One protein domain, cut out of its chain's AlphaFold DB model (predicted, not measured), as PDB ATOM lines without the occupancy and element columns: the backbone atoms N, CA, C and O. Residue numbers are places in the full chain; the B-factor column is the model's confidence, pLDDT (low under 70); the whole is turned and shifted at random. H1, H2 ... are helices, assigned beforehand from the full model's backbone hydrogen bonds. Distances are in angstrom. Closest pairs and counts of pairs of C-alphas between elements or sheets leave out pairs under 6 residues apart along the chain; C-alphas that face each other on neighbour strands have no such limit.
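What this domain is: This is residues 393 to 481 and 490 to 534 of the 695 residues of an uncharacterized protein of Paenibacillus terrae (UniProt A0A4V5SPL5). Four helices, H2, H4, H5 and H6, run roughly lengthwise as a loosely joined bundle, with H1 slanting across one end and tiny H3 at the other. The last 22 residues loop past H1 with no named element. The printed part has 134 residues with six named helices, H1 to H6 in order, and no named strand; its class is all helix. It is compact, with a radius of gyration of the C-alphas of 15.1 A and spans of 44, 34 and 30 A.

How they stand to each other: H1, residues 398 to 413, touches H5, residues 459 to 474, with residues 404 to 411 alone, closest at the C-alphas of Ala 411 and Leu 461, 5.8 A, at a steep tilt of 40 degrees. H2, residues 418 to 430, and H4, residues 438 to 448, touch at a shallow tilt of 9 degrees, opposite ways; C-alphas 429 and 441 are closest, 6.1 A. H6, residues 496 to 512, is the hub. Its residues 503 to 510 touch H2 at a shallow tilt of 28 degrees, closest at C-alphas 422 and 510, 5.6 A. H6 only just touches H1 and H5, with 3 pairs of C-alphas within 8 A each. H3, residues 432 to 435, touches H4 only at the corner, closest at C-alphas 434 and 440, 5.2 A. Every O i to N i+4 pair is within hydrogen-bond range in H1, H2, H4, H5 and H6; H3 is too short for one.

Where its parts are: H1 begins at C-alpha 398 (155.535, 161.235, 161.827) and is 22.9 A long. H2 measures 18.0 A, H4 15.6 A and H5 22.6 A. H6, 24.5 A, ends at C-alpha 512 (142.475, 157.136, 166.134).

The domain as a whole: Residues 482 to 489 are not printed; C-alphas 481 and 490 are 9.2 A apart. Of the links printed whole, none is long. Residues 480 to 481 and 520 to 530 have pLDDT under 70.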
ATOM      1  N   ALA A 393     160.572 172.767 160.633       77.81
ATOM      2  CA  ALA A 393     159.735 172.595 161.831       77.81
ATOM      3  C   ALA A 393     158.234 172.856 161.605       77.81
ATOM      4  O   ALA A 393     157.425 172.493 162.454       77.81
ATOM      5  N   GLU A 394     157.858 173.501 160.499       74.12
ATOM      6  CA  GLU A 394     156.450 173.672 160.103       74.12
ATOM      7  C   GLU A 394     155.867 172.401 159.468       74.12
ATOM      8  O   GLU A 394     154.652 172.236 159.404       74.12
ATOM      9  N   LYS A 395     156.724 171.474 159.023       82.50
ATOM     10  CA  LYS A 395     156.295 170.198 158.459       82.50
ATOM     11  C   LYS A 395     155.879 169.243 159.578       82.50
ATOM     12  O   LYS A 395     156.625 169.004 160.529       82.50
ATOM     13  N   ASN A 396     154.704 168.637 159.432       87.44
ATOM     14  CA  ASN A 396     154.163 167.700 160.417       87.44
ATOM     15  C   ASN A 396     155.029 166.439 160.492       87.44
ATOM     16  O   ASN A 396     155.233 165.771 159.485       87.44
ATOM     17  N   ASN A 397     155.550 166.093 161.668       90.56
ATOM     18  CA  ASN A 397     156.484 164.975 161.819       90.56
ATOM     19  C   ASN A 397     155.767 163.675 162.217       90.56
ATOM     20  O   ASN A 397     155.010 163.654 163.187       90.56
ATOM     21  N   TRP A 398     156.083 162.567 161.540       92.19
ATOM     22  CA  TRP A 398     155.535 161.235 161.827       92.19
ATOM     23  C   TRP A 398     155.771 160.769 163.273       92.19
ATOM     24  O   TRP A 398     154.849 160.284 163.922       92.19
ATOM     25  N   LYS A 399     156.988 160.933 163.816       88.44
ATOM     26  CA  LYS A 399     157.318 160.509 165.193       88.44
ATOM     27  C   LYS A 399     156.483 161.292 166.216       88.44
ATOM     28  O   LYS A 399     155.978 160.708 167.175       88.44
ATOM     29  N   HIS A 400     156.307 162.599 165.996       87.50
ATOM     30  CA  HIS A 400     155.464 163.440 166.851       87.50
ATOM     31  C   HIS A 400     153.990 163.046 166.753       87.50
ATOM     32  O   HIS A 400     153.352 162.884 167.788       87.50
ATOM     33  N   PHE A 401     153.483 162.811 165.542       90.62
ATOM     34  CA  PHE A 401     152.115 162.353 165.325       90.62
ATOM     35  C   PHE A 401     151.817 161.031 166.044       90.62
ATOM     36  O   PHE A 401     150.859 160.945 166.806       90.62
ATOM     37  N   VAL A 402     152.676 160.021 165.895       90.38
ATOM     38  CA  VAL A 402     152.490 158.730 166.580       90.38
ATOM     39  C   VAL A 402     152.519 158.896 168.105       90.38
ATOM     40  O   VAL A 402     151.733 158.275 168.815       90.38
ATOM     41  N   THR A 403     153.377 159.784 168.619       87.25
ATOM     42  CA  THR A 403     153.408 160.118 170.054       87.25
ATOM     43  C   THR A 403     152.101 160.777 170.508       87.25
ATOM     44  O   THR A 403     151.618 160.485 171.598       87.25
ATOM     45  N   GLN A 404     151.510 161.647 169.685       88.06
ATOM     46  CA  GLN A 404     150.223 162.289 169.971       88.06
ATOM     47  C   GLN A 404     149.069 161.286 169.966       88.06
ATOM     48  O   GLN A 404     148.257 161.319 170.883       88.06
ATOM     49  N   VAL A 405     149.021 160.369 168.995       90.69
ATOM     50  CA  VAL A 405     148.009 159.299 168.955       90.69
ATOM     51  C   VAL A 405     148.098 158.416 170.196       90.69
ATOM     52  O   VAL A 405     147.078 158.114 170.806       90.69
ATOM     53  N   LYS A 406     149.313 158.064 170.629       87.00
ATOM     54  CA  LYS A 406     149.500 157.308 171.871       87.00
ATOM     55  C   LYS A 406     148.982 158.073 173.087       87.00
ATOM     56  O   LYS A 406     148.207 157.527 173.856       87.00
ATOM     57  N   ARG A 407     149.356 159.349 173.228       86.94
ATOM     58  CA  ARG A 407     148.854 160.209 174.316       86.94
ATOM     59  C   ARG A 407     147.331 160.312 174.301       86.94
ATOM     60  O   ARG A 407     146.728 160.344 175.361       86.94
ATOM     61  N   LEU A 408     146.724 160.368 173.118       91.25
ATOM     62  CA  LEU A 408     145.274 160.373 172.975       91.25
ATOM     63  C   LEU A 408     144.657 159.067 173.491       91.25
ATOM     64  O   LEU A 408     143.711 159.115 174.267       91.25
ATOM     65  N   GLN A 409     145.210 157.921 173.092       89.06
ATOM     66  CA  GLN A 409     144.742 156.603 173.529       89.06
ATOM     67  C   GLN A 409     144.921 156.419 175.044       89.06
ATOM     68  O   GLN A 409     143.983 156.001 175.714       89.06
ATOM     69  N   ASP A 410     146.064 156.839 175.594       87.00
ATOM     70  CA  ASP A 410     146.318 156.851 177.039       87.00
ATOM     71  C   ASP A 410     145.329 157.794 177.769       87.00
ATOM     72  O   ASP A 410     144.798 157.456 178.822       87.00
ATOM     73  N   ALA A 411     145.023 158.972 177.205       89.06
ATOM     74  CA  ALA A 411     144.055 159.908 177.785       89.06
ATOM     75  C   ALA A 411     142.632 159.338 177.811       89.06
ATOM     76  O   ALA A 411     141.890 159.588 178.760       89.06
ATOM     77  N   MET A 412     142.246 158.582 176.781       90.88
ATOM     78  CA  MET A 412     140.951 157.903 176.728       90.88
ATOM     79  C   MET A 412     140.834 156.825 177.806       90.88
ATOM     80  O   MET A 412     139.787 156.728 178.439       90.88
ATOM     81  N   GLU A 413     141.905 156.061 178.053       89.00
ATOM     82  CA  GLU A 413     141.962 155.086 179.154       89.00
ATOM     83  C   GLU A 413     141.796 155.771 180.528       89.00
ATOM     84  O   GLU A 413     141.203 155.199 181.439       89.00
ATOM     85  N   GLU A 414     142.240 157.024 180.663       88.88
ATOM     86  CA  GLU A 414     142.090 157.852 181.873       88.88
ATOM     87  C   GLU A 414     140.749 158.632 181.933       88.88
ATOM     88  O   GLU A 414     140.521 159.384 182.885       88.88
ATOM     89  N   GLY A 415     139.856 158.467 180.944       90.00
ATOM     90  CA  GLY A 415     138.493 159.025 180.934       90.00
ATOM     91  C   GLY A 415     138.235 160.204 179.982       90.00
ATOM     92  O   GLY A 415     137.150 160.782 180.014       90.00
ATOM     93  N   PHE A 416     139.187 160.585 179.122       92.12
ATOM     94  CA  PHE A 416     138.974 161.646 178.129       92.12
ATOM     95  C   PHE A 416     138.002 161.197 177.023       92.12
ATOM     96  O   PHE A 416     138.295 160.280 176.253       92.12
ATOM     97  N   ALA A 417     136.867 161.888 176.886       92.88
ATOM     98  CA  ALA A 417     135.836 161.615 175.879       92.88
ATOM     99  C   ALA A 417     136.231 162.079 174.455       92.88
ATOM    100  O   ALA A 417     135.567 162.916 173.839       92.88
ATOM    101  N   ALA A 418     137.323 161.522 173.922       92.62
ATOM    102  CA  ALA A 418     137.952 161.917 172.662       92.62
ATOM    103  C   ALA A 418     136.996 161.956 171.464       92.62
ATOM    104  O   ALA A 418     136.981 162.935 170.718       92.62
ATOM    105  N   HIS A 419     136.193 160.905 171.282       91.81
ATOM    106  CA  HIS A 419     135.291 160.796 170.139       91.81
ATOM    107  C   HIS A 419     134.278 161.950 170.114       91.81
ATOM    108  O   HIS A 419     134.178 162.663 169.117       91.81
ATOM    109  N   HIS A 420     133.588 162.193 171.235       93.00
ATOM    110  CA  HIS A 420     132.638 163.301 171.366       93.00
ATOM    111  C   HIS A 420     133.312 164.663 171.202       93.00
ATOM    112  O   HIS A 420     132.756 165.548 170.553       93.00
ATOM    113  N   PHE A 421     134.519 164.818 171.745       95.19
ATOM    114  CA  PHE A 421     135.294 166.044 171.632       95.19
ATOM    115  C   PHE A 421     135.630 166.382 170.168       95.19
ATOM    116  O   PHE A 421     135.296 167.467 169.687       95.19
ATOM    117  N   PHE A 422     136.243 165.450 169.427       96.31
ATOM    118  CA  PHE A 422     136.646 165.702 168.041       96.31
ATOM    119  C   PHE A 422     135.461 165.746 167.081       96.31
ATOM    120  O   PHE A 422     135.449 166.592 166.189       96.31
ATOM    121  N   TYR A 423     134.456 164.884 167.266       95.69
ATOM    122  CA  TYR A 423     133.236 164.916 166.462       95.69
ATOM    123  C   TYR A 423     132.477 166.233 166.663       95.69
ATOM    124  O   TYR A 423     132.094 166.876 165.689       95.69
ATOM    125  N   GLY A 424     132.322 166.679 167.915       95.75
ATOM    126  CA  GLY A 424     131.667 167.945 168.246       95.75
ATOM    127  C   GLY A 424     132.382 169.155 167.647       95.75
ATOM    128  O   GLY A 424     131.725 170.046 167.105       95.75
ATOM    129  N   LEU A 425     133.719 169.166 167.671       96.25
ATOM    130  CA  LEU A 425     134.494 170.198 166.988       96.25
ATOM    131  C   LEU A 425     134.293 170.137 165.475       96.25
ATOM    132  O   LEU A 425     133.974 171.162 164.875       96.25
ATOM    133  N   LEU A 426     134.463 168.955 164.874       95.75
ATOM    134  CA  LEU A 426     134.372 168.769 163.430       95.75
ATOM    135  C   LEU A 426     133.001 169.203 162.902       95.75
ATOM    136  O   LEU A 426     132.941 169.946 161.928       95.75
ATOM    137  N   ASN A 427     131.920 168.820 163.586       95.56
ATOM    138  CA  ASN A 427     130.558 169.204 163.228       95.56
ATOM    139  C   ASN A 427     130.375 170.732 163.212       95.56
ATOM    140  O   ASN A 427     129.789 171.268 162.281       95.56
ATOM    141  N   LYS A 428     130.940 171.460 164.189       94.69
ATOM    142  CA  LYS A 428     130.836 172.931 164.224       94.69
ATOM    143  C   LYS A 428     131.688 173.624 163.167       94.69
ATOM    144  O   LYS A 428     131.252 174.619 162.608       94.69
ATOM    145  N   ILE A 429     132.910 173.152 162.911       94.44
ATOM    146  CA  ILE A 429     133.825 173.835 161.973       94.44
ATOM    147  C   ILE A 429     133.538 173.508 160.504       94.44
ATOM    148  O   ILE A 429     134.011 174.228 159.629       94.44
ATOM    149  N   THR A 430     132.785 172.435 160.239       92.69
ATOM    150  CA  THR A 430     132.342 172.045 158.888       92.69
ATOM    151  C   THR A 430     130.950 172.569 158.534       92.69
ATOM    152  O   THR A 430     130.561 172.490 157.372       92.69
ATOM    153  N   ASP A 431     130.229 173.151 159.498       93.62
ATOM    154  CA  ASP A 431     128.982 173.874 159.254       93.62
ATOM    155  C   ASP A 431     129.235 175.044 158.275       93.62
ATOM    156  O   ASP A 431     130.098 175.887 158.560       93.62
ATOM    157  N   PRO A 432     128.516 175.130 157.137       91.12
ATOM    158  CA  PRO A 432     128.667 176.215 156.169       91.12
ATOM    159  C   PRO A 432     128.558 177.620 156.782       91.12
ATOM    160  O   PRO A 432     129.322 178.513 156.399       91.12
ATOM    161  N   ASP A 433     127.680 177.823 157.768       89.94
ATOM    162  CA  ASP A 433     127.454 179.131 158.397       89.94
ATOM    163  C   ASP A 433     128.634 179.576 159.265       89.94
ATOM    164  O   ASP A 433     128.883 180.777 159.439       89.94
ATOM    165  N   VAL A 434     129.371 178.610 159.813       90.50
ATOM    166  CA  VAL A 434     130.574 178.838 160.619       90.50
ATOM    167  C   VAL A 434     131.806 178.911 159.724       90.50
ATOM    168  O   VAL A 434     132.626 179.812 159.883       90.50
ATOM    169  N   CYS A 435     131.928 178.002 158.756       87.69
ATOM    170  CA  CYS A 435     133.081 177.889 157.866       87.69
ATOM    171  C   CYS A 435     133.295 179.145 157.010       87.69
ATOM    172  O   CYS A 435     134.441 179.521 156.753       87.69
ATOM    173  N   ASN A 436     132.222 179.832 156.614       88.12
ATOM    174  CA  ASN A 436     132.308 181.027 155.772       88.12
ATOM    175  C   ASN A 436     132.705 182.304 156.536       88.12
ATOM    176  O   ASN A 436     133.157 183.265 155.917       88.12
ATOM    177  N   ASN A 437     132.601 182.328 157.870       90.25
ATOM    178  CA  ASN A 437     132.955 183.492 158.688       90.25
ATOM    179  C   ASN A 437     134.192 183.198 159.554       90.25
ATOM    180  O   ASN A 437     134.181 182.327 160.419       90.25
ATOM    181  N   LEU A 438     135.263 183.977 159.354       90.69
ATOM    182  CA  LEU A 438     136.531 183.828 160.081       90.69
ATOM    183  C   LEU A 438     136.374 183.913 161.607       90.69
ATOM    184  O   LEU A 438     136.994 183.122 162.314       90.69
ATOM    185  N   VAL A 439     135.562 184.847 162.112       90.81
ATOM    186  CA  VAL A 439     135.355 185.057 163.553       90.81
ATOM    187  C   VAL A 439     134.529 183.918 164.141       90.81
ATOM    188  O   VAL A 439     134.894 183.383 165.184       90.81
ATOM    189  N   LYS A 440     133.461 183.482 163.456       93.06
ATOM    190  CA  LYS A 440     132.686 182.304 163.883       93.06
ATOM    191  C   LYS A 440     133.556 181.050 163.918       93.06
ATOM    192  O   LYS A 440     133.528 180.323 164.909       93.06
ATOM    193  N   TYR A 441     134.354 180.818 162.876       95.00
ATOM    194  CA  TYR A 441     135.249 179.666 162.799       95.00
ATOM    195  C   TYR A 441     136.286 179.678 163.923       95.00
ATOM    196  O   TYR A 441     136.437 178.688 164.641       95.00
ATOM    197  N   SER A 442     137.000 180.795 164.101       95.62
ATOM    198  CA  SER A 442     138.020 180.893 165.144       95.62
ATOM    199  C   SER A 442     137.395 180.778 166.533       95.62
ATOM    200  O   SER A 442     137.910 180.025 167.352       95.62
ATOM    201  N   ASN A 443     136.232 181.387 166.789       95.56
ATOM    202  CA  ASN A 443     135.496 181.190 168.040       95.56
ATOM    203  C   ASN A 443     135.100 179.727 168.255       95.56
ATOM    204  O   ASN A 443     135.274 179.212 169.356       95.56
ATOM    205  N   ALA A 444     134.623 179.028 167.223       95.94
ATOM    206  CA  ALA A 444     134.271 177.617 167.328       95.94
ATOM    207  C   ALA A 444     135.482 176.755 167.714       95.94
ATOM    208  O   ALA A 444     135.354 175.890 168.580       95.94
ATOM    209  N   VAL A 445     136.665 177.000 167.137       96.62
ATOM    210  CA  VAL A 445     137.892 176.286 167.533       96.62
ATOM    211  C   VAL A 445     138.323 176.681 168.944       96.62
ATOM    212  O   VAL A 445     138.579 175.809 169.772       96.62
ATOM    213  N   LEU A 446     138.394 177.980 169.239       96.69
ATOM    214  CA  LEU A 446     138.928 178.489 170.503       96.69
ATOM    215  C   LEU A 446     138.029 178.185 171.704       96.69
ATOM    216  O   LEU A 446     138.535 177.989 172.802       96.69
ATOM    217  N   TYR A 447     136.721 178.058 171.495       95.56
ATOM    218  CA  TYR A 447     135.800 177.550 172.507       95.56
ATOM    219  C   TYR A 447     136.059 176.071 172.830       95.56
ATOM    220  O   TYR A 447     136.003 175.668 173.988       95.56
ATOM    221  N   HIS A 448     136.377 175.247 171.824       95.06
ATOM    222  CA  HIS A 448     136.679 173.827 172.045       95.06
ATOM    223  C   HIS A 448     138.051 173.585 172.673       95.06
ATOM    224  O   HIS A 448     138.272 172.506 173.211       95.06
ATOM    225  N   VAL A 449     138.970 174.552 172.627       93.81
ATOM    226  CA  VAL A 449     140.278 174.429 173.288       93.81
ATOM    227  C   VAL A 449     140.305 175.010 174.699       93.81
ATOM    228  O   VAL A 449     141.388 175.271 175.212       93.81
ATOM    229  N   ILE A 450     139.145 175.220 175.326       94.25
ATOM    230  CA  ILE A 450     139.043 175.552 176.751       94.25
ATOM    231  C   ILE A 450     139.167 174.244 177.556       94.25
ATOM    232  O   ILE A 450     138.281 173.394 177.438       94.25
ATOM    233  N   PRO A 451     140.236 174.055 178.357       93.19
ATOM    234  CA  PRO A 451     140.410 172.867 179.193       93.19
ATOM    235  C   PRO A 451     139.201 172.558 180.087       93.19
ATOM    236  O   PRO A 451     138.727 173.419 180.826       93.19
ATOM    237  N   GLN A 452     138.735 171.316 180.085       92.06
ATOM    238  CA  GLN A 452     137.650 170.838 180.945       92.06
ATOM    239  C   GLN A 452     138.182 170.154 182.205       92.06
ATOM    240  O   GLN A 452     137.565 170.233 183.266       92.06
ATOM    241  N   TYR A 453     139.356 169.527 182.122       90.81
ATOM    242  CA  TYR A 453     139.924 168.730 183.205       90.81
ATOM    243  C   TYR A 453     140.980 169.484 184.012       90.81
ATOM    244  O   TYR A 453     141.598 168.886 184.884       90.81
ATOM    245  N   LEU A 454     141.176 170.791 183.813       86.81
ATOM    246  CA  LEU A 454     142.208 171.568 184.519       86.81
ATOM    247  C   LEU A 454     142.141 171.454 186.057       86.81
ATOM    248  O   LEU A 454     143.178 171.480 186.713       86.81
ATOM    249  N   ASN A 455     140.940 171.268 186.613       84.31
ATOM    250  CA  ASN A 455     140.706 171.106 188.053       84.31
ATOM    251  C   ASN A 455     140.528 169.638 188.490       84.31
ATOM    252  O   ASN A 455     140.231 169.374 189.651       84.31
ATOM    253  N   SER A 456     140.690 168.669 187.583       85.94
ATOM    254  CA  SER A 456     140.593 167.240 187.910       85.94
ATOM    255  C   SER A 456     141.720 166.819 188.848       85.94
ATOM    256  O   SER A 456     142.861 167.228 188.660       85.94
ATOM    257  N   ASN A 457     141.456 165.933 189.806       84.06
ATOM    258  CA  ASN A 457     142.504 165.374 190.668       84.06
ATOM    259  C   ASN A 457     143.470 164.448 189.901       84.06
ATOM    260  O   ASN A 457     144.615 164.264 190.320       84.06
ATOM    261  N   ASN A 458     143.053 163.909 188.747       87.56
ATOM    262  CA  ASN A 458     143.887 163.031 187.930       87.56
ATOM    263  C   ASN A 458     144.905 163.835 187.107       87.56
ATOM    264  O   ASN A 458     144.606 164.340 186.024       87.56
ATOM    265  N   ARG A 459     146.148 163.901 187.602       87.56
ATOM    266  CA  ARG A 459     147.261 164.603 186.946       87.56
ATOM    267  C   ARG A 459     147.472 164.182 185.487       87.56
ATOM    268  O   ARG A 459     147.717 165.056 184.658       87.56
ATOM    269  N   LYS A 460     147.395 162.886 185.173       86.94
ATOM    270  CA  LYS A 460     147.646 162.387 183.813       86.94
ATOM    271  C   LYS A 460     146.575 162.864 182.843       86.94
ATOM    272  O   LYS A 460     146.918 163.317 181.755       86.94
ATOM    273  N   LEU A 461     145.308 162.814 183.253       90.00
ATOM    274  CA  LEU A 461     144.184 163.301 182.456       90.00
ATOM    275  C   LEU A 461     144.335 164.799 182.154       90.00
ATOM    276  O   LEU A 461     144.228 165.202 180.997       90.00
ATOM    277  N   ARG A 462     144.695 165.604 183.167       90.12
ATOM    278  CA  ARG A 462     144.957 167.044 182.991       90.12
ATOM    279  C   ARG A 462     146.074 167.326 181.992       90.12
ATOM    280  O   ARG A 462     145.913 168.117 181.068       90.12
ATOM    281  N   GLU A 463     147.239 166.716 182.215       90.56
ATOM    282  CA  GLU A 463     148.423 166.949 181.382       90.56
ATOM    283  C   GLU A 463     148.177 166.470 179.945       90.56
ATOM    284  O   GLU A 463     148.583 167.142 178.997       90.56
ATOM    285  N   SER A 464     147.458 165.357 179.773       89.69
ATOM    286  CA  SER A 464     147.148 164.794 178.457       89.69
ATOM    287  C   SER A 464     146.149 165.646 177.680       89.69
ATOM    288  O   SER A 464     146.404 165.924 176.509       89.69
ATOM    289  N   GLU A 465     145.077 166.139 178.319       92.94
ATOM    290  CA  GLU A 465     144.151 167.096 177.696       92.94
ATOM    291  C   GLU A 465     144.921 168.312 177.172       92.94
ATOM    292  O   GLU A 465     144.855 168.638 175.987       92.94
ATOM    293  N   LEU A 466     145.725 168.948 178.025       93.06
ATOM    294  CA  LEU A 466     146.485 170.140 177.653       93.06
ATOM    295  C   LEU A 466     147.444 169.898 176.476       93.06
ATOM    296  O   LEU A 466     147.632 170.783 175.639       93.06
ATOM    297  N   LEU A 467     148.048 168.710 176.386       91.81
ATOM    298  CA  LEU A 467     148.907 168.328 175.262       91.81
ATOM    299  C   LEU A 467     148.118 168.067 173.971       91.81
ATOM    300  O   LEU A 467     148.624 168.375 172.886       91.81
ATOM    301  N   ILE A 468     146.898 167.528 174.063       92.44
ATOM    302  CA  ILE A 468     145.991 167.362 172.917       92.44
ATOM    303  C   ILE A 468     145.598 168.742 172.377       92.44
ATOM    304  O   ILE A 468     145.777 169.009 171.186       92.44
ATOM    305  N   LEU A 469     145.174 169.654 173.258       94.56
ATOM    306  CA  LEU A 469     144.809 171.028 172.893       94.56
ATOM    307  C   LEU A 469     145.987 171.786 172.263       94.56
ATOM    308  O   LEU A 469     145.843 172.445 171.232       94.56
ATOM    309  N   GLU A 470     147.183 171.646 172.838       92.88
ATOM    310  CA  GLU A 470     148.409 172.229 172.287       92.88
ATOM    311  C   GLU A 470     148.727 171.695 170.882       92.88
ATOM    312  O   GLU A 470     149.121 172.460 169.998       92.88
ATOM    313  N   SER A 471     148.513 170.399 170.653       90.56
ATOM    314  CA  SER A 471     148.762 169.746 169.365       90.56
ATOM    315  C   SER A 471     147.795 170.207 168.274       90.56
ATOM    316  O   SER A 471     148.209 170.385 167.126       90.56
ATOM    317  N   MET A 472     146.534 170.458 168.634       93.06
ATOM    318  CA  MET A 472     145.535 171.030 167.731       93.06
ATOM    319  C   MET A 472     145.863 172.479 167.379       93.06
ATOM    320  O   MET A 472     145.897 172.831 166.202       93.06
ATOM    321  N   LEU A 473     146.180 173.313 168.375       93.56
ATOM    322  CA  LEU A 473     146.510 174.719 168.132       93.56
ATOM    323  C   LEU A 473     147.779 174.883 167.296       93.56
ATOM    324  O   LEU A 473     147.864 175.810 166.499       93.56
ATOM    325  N   LYS A 474     148.748 173.967 167.399       89.94
ATOM    326  CA  LYS A 474     149.925 173.964 166.516       89.94
ATOM    327  C   LYS A 474     149.576 173.880 165.029       89.94
ATOM    328  O   LYS A 474     150.340 174.419 164.237       89.94
ATOM    329  N   GLN A 475     148.445 173.276 164.654       90.94
ATOM    330  CA  GLN A 475     148.011 173.198 163.249       90.94
ATOM    331  C   GLN A 475     147.616 174.556 162.665       90.94
ATOM    332  O   GLN A 475     147.598 174.716 161.451       90.94
ATOM    333  N   VAL A 476     147.313 175.526 163.528       92.38
ATOM    334  CA  VAL A 476     146.916 176.885 163.147       92.38
ATOM    335  C   VAL A 476     147.978 177.921 163.536       92.38
ATOM    336  O   VAL A 476     147.719 179.118 163.507       92.38
ATOM    337  N   VAL A 477     149.190 177.500 163.920       89.69
ATOM    338  CA  VAL A 477     150.302 178.418 164.217       89.69
ATOM    339  C   VAL A 477     151.124 178.676 162.956       89.69
ATOM    340  O   VAL A 477     151.689 177.755 162.380       89.69
ATOM    341  N   VAL A 478     151.292 179.948 162.603       86.50
ATOM    342  CA  VAL A 478     152.149 180.417 161.506       86.50
ATOM    343  C   VAL A 478     153.353 181.163 162.081       86.50
ATOM    344  O   VAL A 478     153.216 181.975 163.004       86.50
ATOM    345  N   LYS A 479     154.563 180.909 161.568       78.06
ATOM    346  CA  LYS A 479     155.741 181.695 161.953       78.06
ATOM    347  C   LYS A 479     155.741 183.027 161.209       78.06
ATOM    348  O   LYS A 479     155.690 183.073 159.988       78.06
ATOM    349  N   THR A 480     155.858 184.132 161.940       58.09
ATOM    350  CA  THR A 480     156.013 185.453 161.324       58.09
ATOM    351  C   THR A 480     157.472 185.706 160.935       58.09
ATOM    352  O   THR A 480     158.349 185.817 161.801       58.09
ATOM    353  N   THR A 481     157.731 185.839 159.635       47.28
ATOM    354  CA  THR A 481     158.963 186.407 159.078       47.28
ATOM    355  C   THR A 481     158.808 187.925 159.024       47.28
ATOM    356  O   THR A 481     158.101 188.472 158.186       47.28
ATOM    357  N   GLY A 490     155.683 181.947 166.774       76.12
ATOM    358  CA  GLY A 490     154.581 181.865 165.813       76.12
ATOM    359  C   GLY A 490     153.270 182.392 166.404       76.12
ATOM    360  O   GLY A 490     153.059 182.306 167.620       76.12
ATOM    361  N   LYS A 491     152.399 182.921 165.546       87.56
ATOM    362  CA  LYS A 491     151.069 183.450 165.880       87.56
ATOM    363  C   LYS A 491     149.985 182.497 165.390       87.56
ATOM    364  O   LYS A 491     150.224 181.751 164.450       87.56
ATOM    365  N   LEU A 492     148.813 182.519 166.021       91.50
ATOM    366  CA  LEU A 492     147.661 181.793 165.485       91.50
ATOM    367  C   LEU A 492     147.153 182.519 164.233       91.50
ATOM    368  O   LEU A 492     147.039 183.744 164.248       91.50
ATOM    369  N   SER A 493     146.864 181.763 163.180       91.94
ATOM    370  CA  SER A 493     146.120 182.214 162.010       91.94
ATOM    371  C   SER A 493     145.072 181.172 161.643       91.94
ATOM    372  O   SER A 493     145.333 179.972 161.690       91.94
ATOM    373  N   PHE A 494     143.891 181.638 161.255       92.62
ATOM    374  CA  PHE A 494     142.778 180.799 160.818       92.62
ATOM    375  C   PHE A 494     142.449 181.080 159.349       92.62
ATOM    376  O   PHE A 494     141.278 181.125 158.967       92.62
ATOM    377  N   ASP A 495     143.474 181.288 158.524       91.25
ATOM    378  CA  ASP A 495     143.311 181.373 157.072       91.25
ATOM    379  C   ASP A 495     142.940 180.000 156.493       91.25
ATOM    380  O   ASP A 495     143.047 178.965 157.159       91.25
ATOM    381  N   MET A 496     142.476 179.978 155.243       89.25
ATOM    382  CA  MET A 496     141.903 178.777 154.619       89.25
ATOM    383  C   MET A 496     142.830 177.554 154.658       89.25
ATOM    384  O   MET A 496     142.349 176.438 154.856       89.25
ATOM    385  N   ASP A 497     144.143 177.747 154.526       88.75
ATOM    386  CA  ASP A 497     145.114 176.651 154.582       88.75
ATOM    387  C   ASP A 497     145.208 176.043 155.986       88.75
ATOM    388  O   ASP A 497     145.140 174.822 156.139       88.75
ATOM    389  N   GLN A 498     145.269 176.881 157.025       91.25
ATOM    390  CA  GLN A 498     145.295 176.449 158.424       91.25
ATOM    391  C   GLN A 498     143.975 175.784 158.823       91.25
ATOM    392  O   GLN A 498     143.989 174.799 159.562       91.25
ATOM    393  N   ARG A 499     142.834 176.254 158.297       92.81
ATOM    394  CA  ARG A 499     141.532 175.592 158.497       92.81
ATOM    395  C   ARG A 499     141.532 174.184 157.919       92.81
ATOM    396  O   ARG A 499     141.246 173.234 158.641       92.81
ATOM    397  N   ARG A 500     141.931 174.040 156.650       90.94
ATOM    398  CA  ARG A 500     142.031 172.737 155.972       90.94
ATOM    399  C   ARG A 500     142.999 171.801 156.694       90.94
ATOM    400  O   ARG A 500     142.713 170.615 156.841       90.94
ATOM    401  N   GLN A 501     144.136 172.321 157.156       90.56
ATOM    402  CA  GLN A 501     145.115 171.544 157.912       90.56
ATOM    403  C   GLN A 501     144.547 171.064 159.253       90.56
ATOM    404  O   GLN A 501     144.683 169.882 159.578       90.56
ATOM    405  N   LEU A 502     143.891 171.950 160.010       93.94
ATOM    406  CA  LEU A 502     143.249 171.607 161.276       93.94
ATOM    407  C   LEU A 502     142.147 170.566 161.074       93.94
ATOM    408  O   LEU A 502     142.116 169.582 161.802       93.94
ATOM    409  N   GLU A 503     141.275 170.747 160.085       94.50
ATOM    410  CA  GLU A 503     140.176 169.822 159.804       94.50
ATOM    411  C   GLU A 503     140.696 168.413 159.491       94.50
ATOM    412  O   GLU A 503     140.255 167.433 160.096       94.50
ATOM    413  N   LYS A 504     141.690 168.303 158.600       93.75
ATOM    414  CA  LYS A 504     142.334 167.026 158.267       93.75
ATOM    415  C   LYS A 504     142.965 166.369 159.494       93.75
ATOM    416  O   LYS A 504     142.800 165.166 159.698       93.75
ATOM    417  N   TYR A 505     143.639 167.158 160.329       94.19
ATOM    418  CA  TYR A 505     144.245 166.676 161.568       94.19
ATOM    419  C   TYR A 505     143.197 166.200 162.586       94.19
ATOM    420  O   TYR A 505     143.349 165.126 163.159       94.19
ATOM    421  N   VAL A 506     142.099 166.941 162.771       95.19
ATOM    422  CA  VAL A 506     140.992 166.560 163.665       95.19
ATOM    423  C   VAL A 506     140.308 165.284 163.179       95.19
ATOM    424  O   VAL A 506     140.066 164.394 163.988       95.19
ATOM    425  N   ARG A 507     140.061 165.137 161.869       95.12
ATOM    426  CA  ARG A 507     139.536 163.887 161.289       95.12
ATOM    427  C   ARG A 507     140.470 162.702 161.551       95.12
ATOM    428  O   ARG A 507     140.002 161.604 161.839       95.12
ATOM    429  N   LEU A 508     141.783 162.926 161.481       94.19
ATOM    430  CA  LEU A 508     142.783 161.902 161.772       94.19
ATOM    431  C   LEU A 508     142.785 161.512 163.259       94.19
ATOM    432  O   LEU A 508     142.785 160.328 163.576       94.19
ATOM    433  N   LEU A 509     142.722 162.479 164.180       93.88
ATOM    434  CA  LEU A 509     142.594 162.193 165.615       93.88
ATOM    435  C   LEU A 509     141.264 161.508 165.955       93.88
ATOM    436  O   LEU A 509     141.250 160.594 166.774       93.88
ATOM    437  N   LEU A 510     140.168 161.890 165.294       95.06
ATOM    438  CA  LEU A 510     138.871 161.231 165.431       95.06
ATOM    439  C   LEU A 510     138.949 159.760 165.004       95.06
ATOM    440  O   LEU A 510     138.448 158.899 165.723       95.06
ATOM    441  N   LEU A 511     139.631 159.452 163.896       93.00
ATOM    442  CA  LEU A 511     139.871 158.072 163.460       93.00
ATOM    443  C   LEU A 511     140.608 157.258 164.534       93.00
ATOM    444  O   LEU A 511     140.186 156.159 164.873       93.00
ATOM    445  N   PHE A 512     141.676 157.814 165.107       92.56
ATOM    446  CA  PHE A 512     142.475 157.136 166.134       92.56
ATOM    447  C   PHE A 512     141.876 157.179 167.548       92.56
ATOM    448  O   PHE A 512     142.417 156.534 168.449       92.56
ATOM    449  N   SER A 513     140.770 157.905 167.735       91.69
ATOM    450  CA  SER A 513     139.942 157.854 168.945       91.69
ATOM    451  C   SER A 513     138.995 156.653 168.972       91.69
ATOM    452  O   SER A 513     138.354 156.393 169.984       91.69
ATOM    453  N   ASP A 514     138.876 155.920 167.867       87.94
ATOM    454  CA  ASP A 514     138.129 154.672 167.823       87.94
ATOM    455  C   ASP A 514     139.049 153.516 168.273       87.94
ATOM    456  O   ASP A 514     140.128 153.338 167.694       87.94
ATOM    457  N   PRO A 515     138.656 152.720 169.293       81.94
ATOM    458  CA  PRO A 515     139.476 151.636 169.840       81.94
ATOM    459  C   PRO A 515     139.979 150.627 168.800       81.94
ATOM    460  O   PRO A 515     141.048 150.045 168.980       81.94
ATOM    461  N   ARG A 516     139.262 150.464 167.680       82.06
ATOM    462  CA  ARG A 516     139.634 149.561 166.576       82.06
ATOM    463  C   ARG A 516     140.895 150.003 165.826       82.06
ATOM    464  O   ARG A 516     141.475 149.219 165.081       82.06
ATOM    465  N   PHE A 517     141.337 151.249 166.012       85.44
ATOM    466  CA  PHE A 517     142.551 151.802 165.404       85.44
ATOM    467  C   PHE A 517     143.696 151.984 166.404       85.44
ATOM    468  O   PHE A 517     144.578 152.825 166.206       85.44
ATOM    469  N   LYS A 518     143.708 151.204 167.491       82.31
ATOM    470  CA  LYS A 518     144.785 151.254 168.484       82.31
ATOM    471  C   LYS A 518     146.133 150.995 167.818       82.31
ATOM    472  O   LYS A 518     146.299 149.969 167.171       82.31
ATOM    473  N   ILE A 519     147.103 151.894 167.992       81.19
ATOM    474  CA  ILE A 519     148.461 151.694 167.474       81.19
ATOM    475  C   ILE A 519     149.301 151.130 168.615       81.19
ATOM    476  O   ILE A 519     149.490 151.790 169.636       81.19
ATOM    477  N   VAL A 520     149.842 149.925 168.446       66.25
ATOM    478  CA  VAL A 520     150.692 149.302 169.464       66.25
ATOM    479  C   VAL A 520     152.151 149.601 169.136       66.25
ATOM    480  O   VAL A 520     152.634 149.303 168.050       66.25
ATOM    481  N   GLN A 521     152.878 150.183 170.088       59.44
ATOM    482  CA  GLN A 521     154.340 150.172 170.073       59.44
ATOM    483  C   GLN A 521     154.847 149.314 171.224       59.44
ATOM    484  O   GLN A 521     154.234 149.267 172.295       59.44
ATOM    485  N   LYS A 522     156.016 148.691 171.031       52.06
ATOM    486  CA  LYS A 522     156.776 148.088 172.130       52.06
ATOM    487  C   LYS A 522     156.891 149.082 173.288       52.06
ATOM    488  O   LYS A 522     157.056 150.280 173.064       52.06
ATOM    489  N   LYS A 523     156.855 148.573 174.525       40.06
ATOM    490  CA  LYS A 523     157.240 149.310 175.740       40.06
ATOM    491  C   LYS A 523     158.727 149.700 175.664       40.06
ATOM    492  O   LYS A 523     159.556 149.167 176.391       40.06
ATOM    493  N   THR A 524     159.111 150.617 174.785       35.50
ATOM    494  CA  THR A 524     160.283 151.452 175.033       35.50
ATOM    495  C   THR A 524     159.959 152.299 176.257       35.50
ATOM    496  O   THR A 524     158.813 152.728 176.410       35.50
ATOM    497  N   ARG A 525     160.945 152.420 177.162       35.53
ATOM    498  CA  ARG A 525     160.894 153.141 178.448       35.53
ATOM    499  C   ARG A 525     159.846 154.249 178.415       35.53
ATOM    500  O   ARG A 525     159.888 155.045 177.481       35.53
ATOM    501  N   SER A 526     158.931 154.219 179.394       38.19
ATOM    502  CA  SER A 526     157.929 155.250 179.713       38.19
ATOM    503  C   SER A 526     158.148 156.515 178.896       38.19
ATOM    504  O   SER A 526     159.203 157.123 179.077       38.19
ATOM    505  N   VAL A 527     157.204 156.869 178.009       45.03
ATOM    506  CA  VAL A 527     157.223 158.143 177.270       45.03
ATOM    507  C   VAL A 527     157.693 159.197 178.261       45.03
ATOM    508  O   VAL A 527     156.977 159.470 179.224       45.03
ATOM    509  N   GLU A 528     158.942 159.658 178.122       45.59
ATOM    510  CA  GLU A 528     159.488 160.651 179.039       45.59
ATOM    511  C   GLU A 528     158.479 161.787 179.043       45.59
ATOM    512  O   GLU A 528     157.994 162.184 177.977       45.59
ATOM    513  N   ASN A 529     158.070 162.211 180.237       52.88
ATOM    514  CA  ASN A 529     156.975 163.148 180.397       52.88
ATOM    515  C   ASN A 529     157.433 164.516 179.849       52.88
ATOM    516  O   ASN A 529     157.888 165.378 180.589       52.88
ATOM    517  N   ASP A 530     157.342 164.701 178.527       68.12
ATOM    518  CA  ASP A 530     157.634 165.913 177.738       68.12
ATOM    519  C   ASP A 530     156.535 166.979 177.948       68.12
ATOM    520  O   ASP A 530     156.225 167.818 177.096       68.12
ATOM    521  N   PHE A 531     155.897 166.940 179.116       81.75
ATOM    522  CA  PHE A 531     154.988 167.972 179.558       81.75
ATOM    523  C   PHE A 531     155.800 169.205 179.961       81.75
ATOM    524  O   PHE A 531     156.255 169.351 181.095       81.75
ATOM    525  N   ASP A 532     155.986 170.108 179.002       86.69
ATOM    526  CA  ASP A 532     156.530 171.437 179.250       86.69
ATOM    527  C   ASP A 532     155.387 172.432 179.475       86.69
ATOM    528  O   ASP A 532     154.758 172.934 178.535       86.69
ATOM    529  N   ILE A 533     155.155 172.759 180.745       87.62
ATOM    530  CA  ILE A 533     154.146 173.733 181.161       87.62
ATOM    531  C   ILE A 533     154.348 175.105 180.507       87.62
ATOM    532  O   ILE A 533     153.369 175.778 180.188       87.62
ATOM    533  N   LYS A 534     155.591 175.540 180.250       87.38
ATOM    534  CA  LYS A 534     155.855 176.845 179.620       87.38
ATOM    535  C   LYS A 534     155.399 176.831 178.166       87.38
ATOM    536  O   LYS A 534     154.771 177.796 177.722       87.38
TER     537      LYS A 534